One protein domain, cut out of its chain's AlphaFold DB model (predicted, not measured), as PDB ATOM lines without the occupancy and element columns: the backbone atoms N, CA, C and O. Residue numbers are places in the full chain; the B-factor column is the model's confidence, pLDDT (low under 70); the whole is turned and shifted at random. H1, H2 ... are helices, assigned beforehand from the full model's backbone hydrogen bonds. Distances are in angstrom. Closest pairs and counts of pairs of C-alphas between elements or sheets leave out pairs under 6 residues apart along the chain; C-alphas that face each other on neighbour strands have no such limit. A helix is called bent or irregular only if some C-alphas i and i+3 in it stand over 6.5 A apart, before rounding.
ATOM      1  N   GLN A 243     126.641 116.791  20.327       95.50
ATOM      2  CA  GLN A 243     126.648 115.364  20.667       95.50
ATOM      3  C   GLN A 243     128.012 114.696  20.467       95.50
ATOM      4  O   GLN A 243     128.365 113.787  21.227       95.50
ATOM      5  N   ASP A 244     128.765 115.171  19.476       95.50
ATOM      6  CA  ASP A 244     130.035 114.594  19.040       95.50
ATOM      7  C   ASP A 244     131.223 115.084  19.880       95.50
ATOM      8  O   ASP A 244     132.334 114.554  19.785       95.50
ATOM      9  N   LEU A 245     130.994 116.067  20.756       96.62
ATOM     10  CA  LEU A 245     132.013 116.595  21.648       96.62
ATOM     11  C   LEU A 245     132.395 115.579  22.727       96.62
ATOM     12  O   LEU A 245     131.574 114.810  23.237       96.62
ATOM     13  N   THR A 246     133.666 115.618  23.121       96.62
ATOM     14  CA  THR A 246     134.191 114.832  24.241       96.62
ATOM     15  C   THR A 246     134.667 115.760  25.342       96.62
ATOM     16  O   THR A 246     135.304 116.781  25.090       96.62
ATOM     17  N   PHE A 247     134.352 115.394  26.578       97.25
ATOM     18  CA  PHE A 247     134.648 116.178  27.760       97.25
ATOM     19  C   PHE A 247     135.552 115.397  28.699       97.25
ATOM     20  O   PHE A 247     135.386 114.202  28.919       97.25
ATOM     21  N   ARG A 248     136.502 116.092  29.309       96.69
ATOM     22  CA  ARG A 248     137.332 115.546  30.371       96.69
ATOM     23  C   ARG A 248     136.546 115.551  31.676       96.69
ATOM     24  O   ARG A 248     136.219 116.616  32.206       96.69
ATOM     25  N   ARG A 249     136.301 114.364  32.235       95.62
ATOM     26  CA  ARG A 249     135.678 114.200  33.552       95.62
ATOM     27  C   ARG A 249     136.558 113.358  34.473       95.62
ATOM     28  O   ARG A 249     137.094 112.338  34.049       95.62
ATOM     29  N   PRO A 250     136.735 113.758  35.743       94.06
ATOM     30  CA  PRO A 250     137.406 112.909  36.719       94.06
ATOM     31  C   PRO A 250     136.642 111.594  36.917       94.06
ATOM     32  O   PRO A 250     135.422 111.618  37.046       94.06
ATOM     33  N   MET A 251     137.345 110.467  37.058       92.06
ATOM     34  CA  MET A 251     136.708 109.168  37.347       92.06
ATOM     35  C   MET A 251     135.866 109.188  38.629       92.06
ATOM     36  O   MET A 251     134.862 108.495  38.717       92.06
ATOM     37  N   LEU A 252     136.207 110.032  39.608       94.56
ATOM     38  CA  LEU A 252     135.390 110.210  40.809       94.56
ATOM     39  C   LEU A 252     133.991 110.771  40.490       94.56
ATOM     40  O   LEU A 252     133.017 110.433  41.162       94.56
ATOM     41  N   HIS A 253     133.865 111.590  39.439       92.81
ATOM     42  CA  HIS A 253     132.564 112.077  38.986       92.81
ATOM     43  C   HIS A 253     131.698 110.955  38.409       92.81
ATOM     44  O   HIS A 253     130.486 111.090  38.448       92.81
ATOM     45  N   LEU A 254     132.280 109.832  37.967       92.81
ATOM     46  CA  LEU A 254     131.514 108.668  37.511       92.81
ATOM     47  C   LEU A 254     130.625 108.067  38.619       92.81
ATOM     48  O   LEU A 254     129.672 107.353  38.324       92.81
ATOM     49  N   ILE A 255     130.944 108.327  39.890       94.69
ATOM     50  CA  ILE A 255     130.213 107.783  41.044       94.69
ATOM     51  C   ILE A 255     129.533 108.894  41.853       94.69
ATOM     52  O   ILE A 255     128.490 108.662  42.454       94.69
ATOM     53  N   LEU A 256     130.114 110.097  41.897       94.69
ATOM     54  CA  LEU A 256     129.645 111.175  42.780       94.69
ATOM     55  C   LEU A 256     129.131 112.419  42.043       94.69
ATOM     56  O   LEU A 256     128.540 113.294  42.672       94.69
ATOM     57  N   GLY A 257     129.403 112.562  40.744       94.94
ATOM     58  CA  GLY A 257     129.178 113.811  40.021       94.94
ATOM     59  C   GLY A 257     127.991 113.734  39.075       94.94
ATOM     60  O   GLY A 257     128.104 113.128  38.026       94.94
ATOM     61  N   THR A 258     126.897 114.432  39.375       96.31
ATOM     62  CA  THR A 258     125.715 114.448  38.496       96.31
ATOM     63  C   THR A 258     125.960 115.204  37.185       96.31
ATOM     64  O   THR A 258     126.672 116.220  37.149       96.31
ATOM     65  N   ASN A 259     125.284 114.784  36.113       96.31
ATOM     66  CA  ASN A 259     125.269 115.499  34.835       96.31
ATOM     67  C   ASN A 259     124.695 116.914  34.981       96.31
ATOM     68  O   ASN A 259     125.148 117.830  34.297       96.31
ATOM     69  N   LYS A 260     123.759 117.126  35.917       94.50
ATOM     70  CA  LYS A 260     123.265 118.459  36.300       94.50
ATOM     71  C   LYS A 260     124.402 119.369  36.779       94.50
ATOM     72  O   LYS A 260     124.563 120.472  36.262       94.50
ATOM     73  N   SER A 261     125.217 118.915  37.739       95.19
ATOM     74  CA  SER A 261     126.333 119.716  38.268       95.19
ATOM     75  C   SER A 261     127.397 119.981  37.204       95.19
ATOM     76  O   SER A 261     127.900 121.101  37.095       95.19
ATOM     77  N   PHE A 262     127.723 118.966  36.398       96.50
ATOM     78  CA  PHE A 262     128.664 119.122  35.292       96.50
ATOM     79  C   PHE A 262     128.143 120.106  34.238       96.50
ATOM     80  O   PHE A 262     128.876 121.000  33.826       96.50
ATOM     81  N   GLY A 263     126.873 119.984  33.848       95.50
ATOM     82  CA  GLY A 263     126.227 120.848  32.866       95.50
ATOM     83  C   GLY A 263     126.269 122.321  33.252       95.50
ATOM     84  O   GLY A 263     126.678 123.147  32.444       95.50
ATOM     85  N   LEU A 264     125.940 122.649  34.504       95.00
ATOM     86  CA  LEU A 264     126.017 124.029  35.001       95.00
ATOM     87  C   LEU A 264     127.445 124.588  34.953       95.00
ATOM     88  O   LEU A 264     127.649 125.724  34.536       95.00
ATOM     89  N   LYS A 265     128.441 123.779  35.331       96.44
ATOM     90  CA  LYS A 265     129.860 124.162  35.266       96.44
ATOM     91  C   LYS A 265     130.350 124.354  33.831       96.44
ATOM     92  O   LYS A 265     131.154 125.247  33.582       96.44
ATOM     93  N   LEU A 266     129.880 123.520  32.903       96.88
ATOM     94  CA  LEU A 266     130.193 123.645  31.484       96.88
ATOM     95  C   LEU A 266     129.580 124.925  30.904       96.88
ATOM     96  O   LEU A 266     130.279 125.656  30.216       96.88
ATOM     97  N   VAL A 267     128.317 125.228  31.221       96.06
ATOM     98  CA  VAL A 267     127.652 126.467  30.779       96.06
ATOM     99  C   VAL A 267     128.359 127.709  31.332       96.06
ATOM    100  O   VAL A 267     128.623 128.630  30.568       96.06
ATOM    101  N   ASP A 268     128.752 127.718  32.612       97.06
ATOM    102  CA  ASP A 268     129.568 128.804  33.185       97.06
ATOM    103  C   ASP A 268     130.913 128.959  32.455       97.06
ATOM    104  O   ASP A 268     131.332 130.068  32.129       97.06
ATOM    105  N   ALA A 269     131.579 127.844  32.142       97.81
ATOM    106  CA  ALA A 269     132.835 127.862  31.402       97.81
ATOM    107  C   ALA A 269     132.669 128.370  29.962       97.81
ATOM    108  O   ALA A 269     133.545 129.081  29.474       97.81
ATOM    109  N   LEU A 270     131.557 128.035  29.300       97.31
ATOM    110  CA  LEU A 270     131.211 128.562  27.982       97.31
ATOM    111  C   LEU A 270     130.957 130.070  28.054       97.31
ATOM    112  O   LEU A 270     131.520 130.807  27.255       97.31
ATOM    113  N   TRP A 271     130.211 130.561  29.049       97.00
ATOM    114  CA  TRP A 271     130.018 132.002  29.245       97.00
ATOM    115  C   TRP A 271     131.317 132.756  29.544       97.00
ATOM    116  O   TRP A 271     131.524 133.843  29.015       97.00
ATOM    117  N   ALA A 272     132.223 132.195  30.347       98.12
ATOM    118  CA  ALA A 272     133.538 132.802  30.564       98.12
ATOM    119  C   ALA A 272     134.368 132.844  29.265       98.12
ATOM    120  O   ALA A 272     135.005 133.855  28.964       98.12
ATOM    121  N   ALA A 273     134.304 131.776  28.469       98.06
ATOM    122  CA  ALA A 273     134.959 131.688  27.171       98.06
ATOM    123  C   ALA A 273     134.402 132.703  26.156       98.06
ATOM    124  O   ALA A 273     135.178 133.289  25.403       98.06
ATOM    125  N   GLU A 274     133.093 132.984  26.179       97.00
ATOM    126  CA  GLU A 274     132.479 134.061  25.385       97.00
ATOM    127  C   GLU A 274     133.096 135.436  25.678       97.00
ATOM    128  O   GLU A 274     133.233 136.259  24.775       97.00
ATOM    129  N   LEU A 275     133.510 135.669  26.927       97.88
ATOM    130  CA  LEU A 275     134.162 136.903  27.374       97.88
ATOM    131  C   LEU A 275     135.685 136.907  27.139       97.88
ATOM    132  O   LEU A 275     136.375 137.819  27.592       97.88
ATOM    133  N   GLY A 276     136.218 135.899  26.441       97.94
ATOM    134  CA  GLY A 276     137.638 135.766  26.111       97.94
ATOM    135  C   GLY A 276     138.460 134.936  27.103       97.94
ATOM    136  O   GLY A 276     139.635 134.680  26.841       97.94
ATOM    137  N   ASP A 277     137.876 134.461  28.211       98.25
ATOM    138  CA  ASP A 277     138.566 133.581  29.165       98.25
ATOM    139  C   ASP A 277     138.321 132.095  28.850       98.25
ATOM    140  O   ASP A 277     137.469 131.424  29.434       98.25
ATOM    141  N   LEU A 278     139.133 131.542  27.946       98.44
ATOM    142  CA  LEU A 278     139.101 130.114  27.597       98.44
ATOM    143  C   LEU A 278     139.652 129.197  28.703       98.44
ATOM    144  O   LEU A 278     139.524 127.974  28.609       98.44
ATOM    145  N   SER A 279     140.278 129.739  29.755       98.38
ATOM    146  CA  SER A 279     141.013 128.937  30.742       98.38
ATOM    147  C   SER A 279     140.120 127.953  31.501       98.38
ATOM    148  O   SER A 279     140.565 126.855  31.845       98.38
ATOM    149  N   ARG A 280     138.851 128.312  31.739       98.00
ATOM    150  CA  ARG A 280     137.868 127.440  32.398       98.00
ATOM    151  C   ARG A 280     137.420 126.310  31.484       98.00
ATOM    152  O   ARG A 280     137.421 125.161  31.917       98.00
ATOM    153  N   LEU A 281     137.095 126.623  30.228       98.31
ATOM    154  CA  LEU A 281     136.656 125.641  29.235       98.31
ATOM    155  C   LEU A 281     137.739 124.587  28.990       98.31
ATOM    156  O   LEU A 281     137.452 123.393  29.030       98.31
ATOM    157  N   ARG A 282     139.004 125.016  28.883       98.44
ATOM    158  CA  ARG A 282     140.181 124.142  28.739       98.44
ATOM    159  C   ARG A 282     140.283 123.039  29.800       98.44
ATOM    160  O   ARG A 282     140.802 121.968  29.512       98.44
ATOM    161  N   ARG A 283     139.771 123.256  31.019       97.69
ATOM    162  CA  ARG A 283     139.795 122.244  32.101       97.69
ATOM    163  C   ARG A 283     138.832 121.082  31.857       97.69
ATOM    164  O   ARG A 283     139.035 120.007  32.419       97.69
ATOM    165  N   TYR A 284     137.800 121.304  31.046       97.81
ATOM    166  CA  TYR A 284     136.757 120.330  30.734       97.81
ATOM    167  C   TYR A 284     136.980 119.623  29.400       97.81
ATOM    168  O   TYR A 284     136.140 118.816  29.009       97.81
ATOM    169  N   LEU A 285     138.090 119.885  28.707       97.69
ATOM    170  CA  LEU A 285     138.405 119.267  27.423       97.69
ATOM    171  C   LEU A 285     139.547 118.256  27.569       97.69
ATOM    172  O   LEU A 285     140.463 118.477  28.369       97.69
ATOM    173  N   PRO A 286     139.501 117.127  26.837       96.38
ATOM    174  CA  PRO A 286     140.633 116.208  26.765       96.38
ATOM    175  C   PRO A 286     141.866 116.887  26.166       96.38
ATOM    176  O   PRO A 286     142.966 116.717  26.686       96.38
ATOM    177  N   ASP A 287     141.644 117.689  25.124       97.31
ATOM    178  CA  ASP A 287     142.644 118.518  24.461       97.31
ATOM    179  C   ASP A 287     142.306 120.009  24.679       97.31
ATOM    180  O   ASP A 287     141.318 120.500  24.119       97.31
ATOM    181  N   PRO A 288     143.075 120.724  25.522       97.88
ATOM    182  CA  PRO A 288     142.876 122.146  25.789       97.88
ATOM    183  C   PRO A 288     142.984 123.046  24.552       97.88
ATOM    184  O   PRO A 288     142.390 124.128  24.548       97.88
ATOM    185  N   ASP A 289     143.718 122.634  23.519       97.94
ATOM    186  CA  ASP A 289     143.962 123.477  22.346       97.94
ATOM    187  C   ASP A 289     142.714 123.569  21.452       97.94
ATOM    188  O   ASP A 289     142.478 124.589  20.808       97.94
ATOM    189  N   ASN A 290     141.810 122.586  21.542       97.44
ATOM    190  CA  ASN A 290     140.527 122.578  20.827       97.44
ATOM    191  C   ASN A 290     139.441 123.461  21.472       97.44
ATOM    192  O   ASN A 290     138.284 123.424  21.049       97.44
ATOM    193  N   ALA A 291     139.759 124.250  22.505       98.19
ATOM    194  CA  ALA A 291     138.763 125.044  23.229       98.19
ATOM    195  C   ALA A 291     138.011 126.055  22.352       98.19
ATOM    196  O   ALA A 291     136.808 126.236  22.532       98.19
ATOM    197  N   GLU A 292     138.696 126.688  21.399       98.38
ATOM    198  CA  GLU A 292     138.077 127.646  20.476       98.38
ATOM    199  C   GLU A 292     137.088 126.967  19.528       98.38
ATOM    200  O   GLU A 292     135.985 127.469  19.315       98.38
ATOM    201  N   GLU A 293     137.452 125.793  19.020       98.00
ATOM    202  CA  GLU A 293     136.606 125.003  18.132       98.00
ATOM    203  C   GLU A 293     135.353 124.496  18.857       98.00
ATOM    204  O   GLU A 293     134.235 124.609  18.352       98.00
ATOM    205  N   VAL A 294     135.511 124.017  20.094       97.75
ATOM    206  CA  VAL A 294     134.379 123.612  20.936       97.75
ATOM    207  C   VAL A 294     133.445 124.790  21.219       97.75
ATOM    208  O   VAL A 294     132.224 124.636  21.143       97.75
ATOM    209  N   LEU A 295     133.998 125.970  21.523       98.06
ATOM    210  CA  LEU A 295     133.207 127.184  21.722       98.06
ATOM    211  C   LEU A 295     132.441 127.556  20.446       98.06
ATOM    212  O   LEU A 295     131.252 127.861  20.516       98.06
ATOM    213  N   ARG A 296     133.098 127.491  19.280       98.25
ATOM    214  CA  ARG A 296     132.477 127.744  17.971       98.25
ATOM    215  C   ARG A 296     131.289 126.812  17.730       98.25
ATOM    216  O   ARG A 296     130.203 127.301  17.429       98.25
ATOM    217  N   ILE A 297     131.466 125.508  17.943       97.62
ATOM    218  CA  ILE A 297     130.395 124.505  17.826       97.62
ATOM    219  C   ILE A 297     129.226 124.837  18.761       97.62
ATOM    220  O   ILE A 297     128.072 124.861  18.334       97.62
ATOM    221  N   CYS A 298     129.504 125.140  20.031       96.94
ATOM    222  CA  CYS A 298     128.462 125.464  21.006       96.94
ATOM    223  C   CYS A 298     127.678 126.730  20.617       96.94
ATOM    224  O   CYS A 298     126.451 126.741  20.716       96.94
ATOM    225  N   ARG A 299     128.366 127.768  20.120       96.56
ATOM    226  CA  ARG A 299     127.740 128.996  19.602       96.56
ATOM    227  C   ARG A 299     126.815 128.711  18.428       96.56
ATOM    228  O   ARG A 299     125.733 129.284  18.350       96.56
ATOM    229  N   GLU A 300     127.245 127.864  17.500       96.44
ATOM    230  CA  GLU A 300     126.446 127.499  16.328       96.44
ATOM    231  C   GLU A 300     125.157 126.785  16.731       96.44
ATOM    232  O   GLU A 300     124.088 127.156  16.248       96.44
ATOM    233  N   VAL A 301     125.232 125.852  17.686       95.88
ATOM    234  CA  VAL A 301     124.051 125.165  18.234       95.88
ATOM    235  C   VAL A 301     123.099 126.150  18.919       95.88
ATOM    236  O   VAL A 301     121.903 126.143  18.634       95.88
ATOM    237  N   GLN A 302     123.618 127.052  19.760       95.38
ATOM    238  CA  GLN A 302     122.803 128.068  20.438       95.38
ATOM    239  C   GLN A 302     122.123 129.035  19.460       95.38
ATOM    240  O   GLN A 302     120.965 129.404  19.653       95.38
ATOM    241  N   ARG A 303     122.825 129.451  18.398       95.31
ATOM    242  CA  ARG A 303     122.252 130.307  17.346       95.31
ATOM    243  C   ARG A 303     121.161 129.576  16.574       95.31
ATOM    244  O   ARG A 303     120.088 130.137  16.388       95.31
ATOM    245  N   ALA A 304     121.406 128.323  16.188       95.06
ATOM    246  CA  ALA A 304     120.420 127.508  15.487       95.06
ATOM    247  C   ALA A 304     119.137 127.321  16.317       95.06
ATOM    248  O   ALA A 304     118.032 127.444  15.787       95.06
ATOM    249  N   GLU A 305     119.266 127.086  17.625       94.81
ATOM    250  CA  GLU A 305     118.129 127.034  18.546       94.81
ATOM    251  C   GLU A 305     117.376 128.372  18.606       94.81
ATOM    252  O   GLU A 305     116.150 128.405  18.461       94.81
ATOM    253  N   ALA A 306     118.094 129.484  18.801       94.06
ATOM    254  CA  ALA A 306     117.496 130.814  18.883       94.06
ATOM    255  C   ALA A 306     116.718 131.174  17.605       94.06
ATOM    256  O   ALA A 306     115.599 131.690  17.689       94.06
ATOM    257  N   ASP A 307     117.266 130.836  16.437       95.44
ATOM    258  CA  ASP A 307     116.620 131.039  15.141       95.44
ATOM    259  C   ASP A 307     115.342 130.201  15.003       95.44
ATOM    260  O   ASP A 307     114.316 130.704  14.531       95.44
ATOM    261  N   MET A 308     115.361 128.936  15.444       93.38
ATOM    262  CA  MET A 308     114.163 128.090  15.454       93.38
ATOM    263  C   MET A 308     113.068 128.676  16.352       93.38
ATOM    264  O   MET A 308     111.923 128.812  15.917       93.38
ATOM    265  N   LEU A 309     113.411 129.089  17.575       91.31
ATOM    266  CA  LEU A 309     112.459 129.701  18.509       91.31
ATOM    267  C   LEU A 309     111.899 131.031  17.984       91.31
ATOM    268  O   LEU A 309     110.712 131.313  18.162       91.31
ATOM    269  N   GLY A 310     112.727 131.833  17.308       92.88
ATOM    270  CA  GLY A 310     112.298 133.067  16.651       92.88
ATOM    271  C   GLY A 310     111.220 132.819  15.594       92.88
ATOM    272  O   GLY A 310     110.209 133.520  15.571       92.88
ATOM    273  N   ARG A 311     111.381 131.772  14.772       93.31
ATOM    274  CA  ARG A 311     110.397 131.394  13.740       93.31
ATOM    275  C   ARG A 311     109.056 130.966  14.336       93.31
ATOM    276  O   ARG A 311     108.020 131.413  13.850       93.31
ATOM    277  N   PHE A 312     109.064 130.171  15.407       92.44
ATOM    278  CA  PHE A 312     107.825 129.752  16.078       92.44
ATOM    279  C   PHE A 312     107.051 130.932  16.678       92.44
ATOM    280  O   PHE A 312     105.827 130.978  16.577       92.44
ATOM    281  N   ARG A 313     107.747 131.922  17.255       91.94
ATOM    282  CA  ARG A 313     107.097 133.127  17.803       91.94
ATOM    283  C   ARG A 313     106.425 133.974  16.726       91.94
ATOM    284  O   ARG A 313     105.349 134.509  16.971       91.94
ATOM    285  N   LEU A 314     107.042 134.089  15.550       92.50
ATOM    286  CA  LEU A 314     106.459 134.832  14.430       92.50
ATOM    287  C   LEU A 314     105.195 134.156  13.886       92.50
ATOM    288  O   LEU A 314     104.251 134.855  13.540       92.50
ATOM    289  N   GLN A 315     105.150 132.821  13.859       92.38
ATOM    290  CA  GLN A 315     103.953 132.077  13.451       92.38
ATOM    291  C   GLN A 315     102.813 132.233  14.466       92.38
ATOM    292  O   GLN A 315     101.688 132.533  14.079       92.38
ATOM    293  N   ALA A 316     103.109 132.118  15.763       89.62
ATOM    294  CA  ALA A 316     102.102 132.244  16.819       89.62
ATOM    295  C   ALA A 316     101.510 133.661  16.955       89.62
ATOM    296  O   ALA A 316     100.419 133.815  17.486       89.62
ATOM    297  N   GLY A 317     102.225 134.700  16.510       86.69
ATOM    298  CA  GLY A 317     101.737 136.085  16.526       86.69
ATOM    299  C   GLY A 317     100.925 136.498  15.294       86.69
ATOM    300  O   GLY A 317     100.542 137.661  15.204       86.69
ATOM    301  N   SER A 318     100.726 135.592  14.330       81.94
ATOM    302  CA  SER A 318      99.996 135.859  13.079       81.94
ATOM    303  C   SER A 318      98.561 135.313  13.045       81.94
ATOM    304  O   SER A 318      97.889 135.467  12.025       81.94
TER     305      SER A 318
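This is residues 243 to 318 of the 319 residues of the protein "Hypothetical protein" of Symbiodinium natans (UniProt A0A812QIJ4). One long helix, H4, reaches out as an arm from a small body, and its last part, residues 300 to 316, sticks out together with residues 317 and 318. In the body the shorter helix H2 runs about perpendicular to H4, near the arm's inner end, with the very short H3 beside the end of H2 and the start of H4, and the very short H1 off the other end of H2. The printed part has 76 residues with four named helices, in the order H1, H2, H3, H4, and no named strand; its class is all helix. The whole is loose, with a radius of gyration of the C-alphas of 15.4 A, and elongated, spanning 51 by 28 by 21 A.

H4 holds residues 288 to 316, from C-alpha 288 at (142.876, 122.146, 25.789) to C-alpha 316 at (102.102, 132.244, 16.819), 43.0 A from first to last C-alpha. H4 is irregular: C-alphas 289 and 292 are 7.5 A apart, against about 5 A in a regular helix, and its line is a rough one. H2 holds residues 259 to 274 and measures 22.0 A, beginning at C-alpha 259 at (125.269, 115.499, 34.835). H3 holds residues 279 to 282 and measures 5.3 A. H1 holds residues 253 to 256 and measures 4.9 A.

H4 and H2 only just touch, with 3 pairs of C-alphas within 8 A, between residue 295 of H4 and residues 270 to 274 of H2. Their closest C-alphas are those of Leu 270 and Leu 295, 6.7 A apart. Their lines stand about perpendicular, at 83 degrees. H3 and H4 touch only at the corner by their link, through residues 288 to 291 of H4, with the C-alphas of Arg 282 and Pro 288 closest at 4.5 A. H2 and H3 touch through residues 266 to 273 of H2, with the C-alphas of Ala 269 and Leu 281 closest at 4.9 A. H1 is apart from H2, from H3 and from H4. In H2 every O i to N i+4 pair is within hydrogen-bond range, in H4 23 of 25 are, and H1 and H3 are too short for such a pair.

The two C-alphas farthest apart are those of Leu 252 and Ser 318, 51.8 A. Residues 300 to 318 stand free, and the body without them has 57 residues, spans 32 by 20 by 19 A and has a radius of gyration of 11.1 A. The links H1 to H2, H2 to H3 and H3 to H4 are tight. The printed part has no cut. The mean pLDDT of the printed part is 95.7, and no printed residue is under 70.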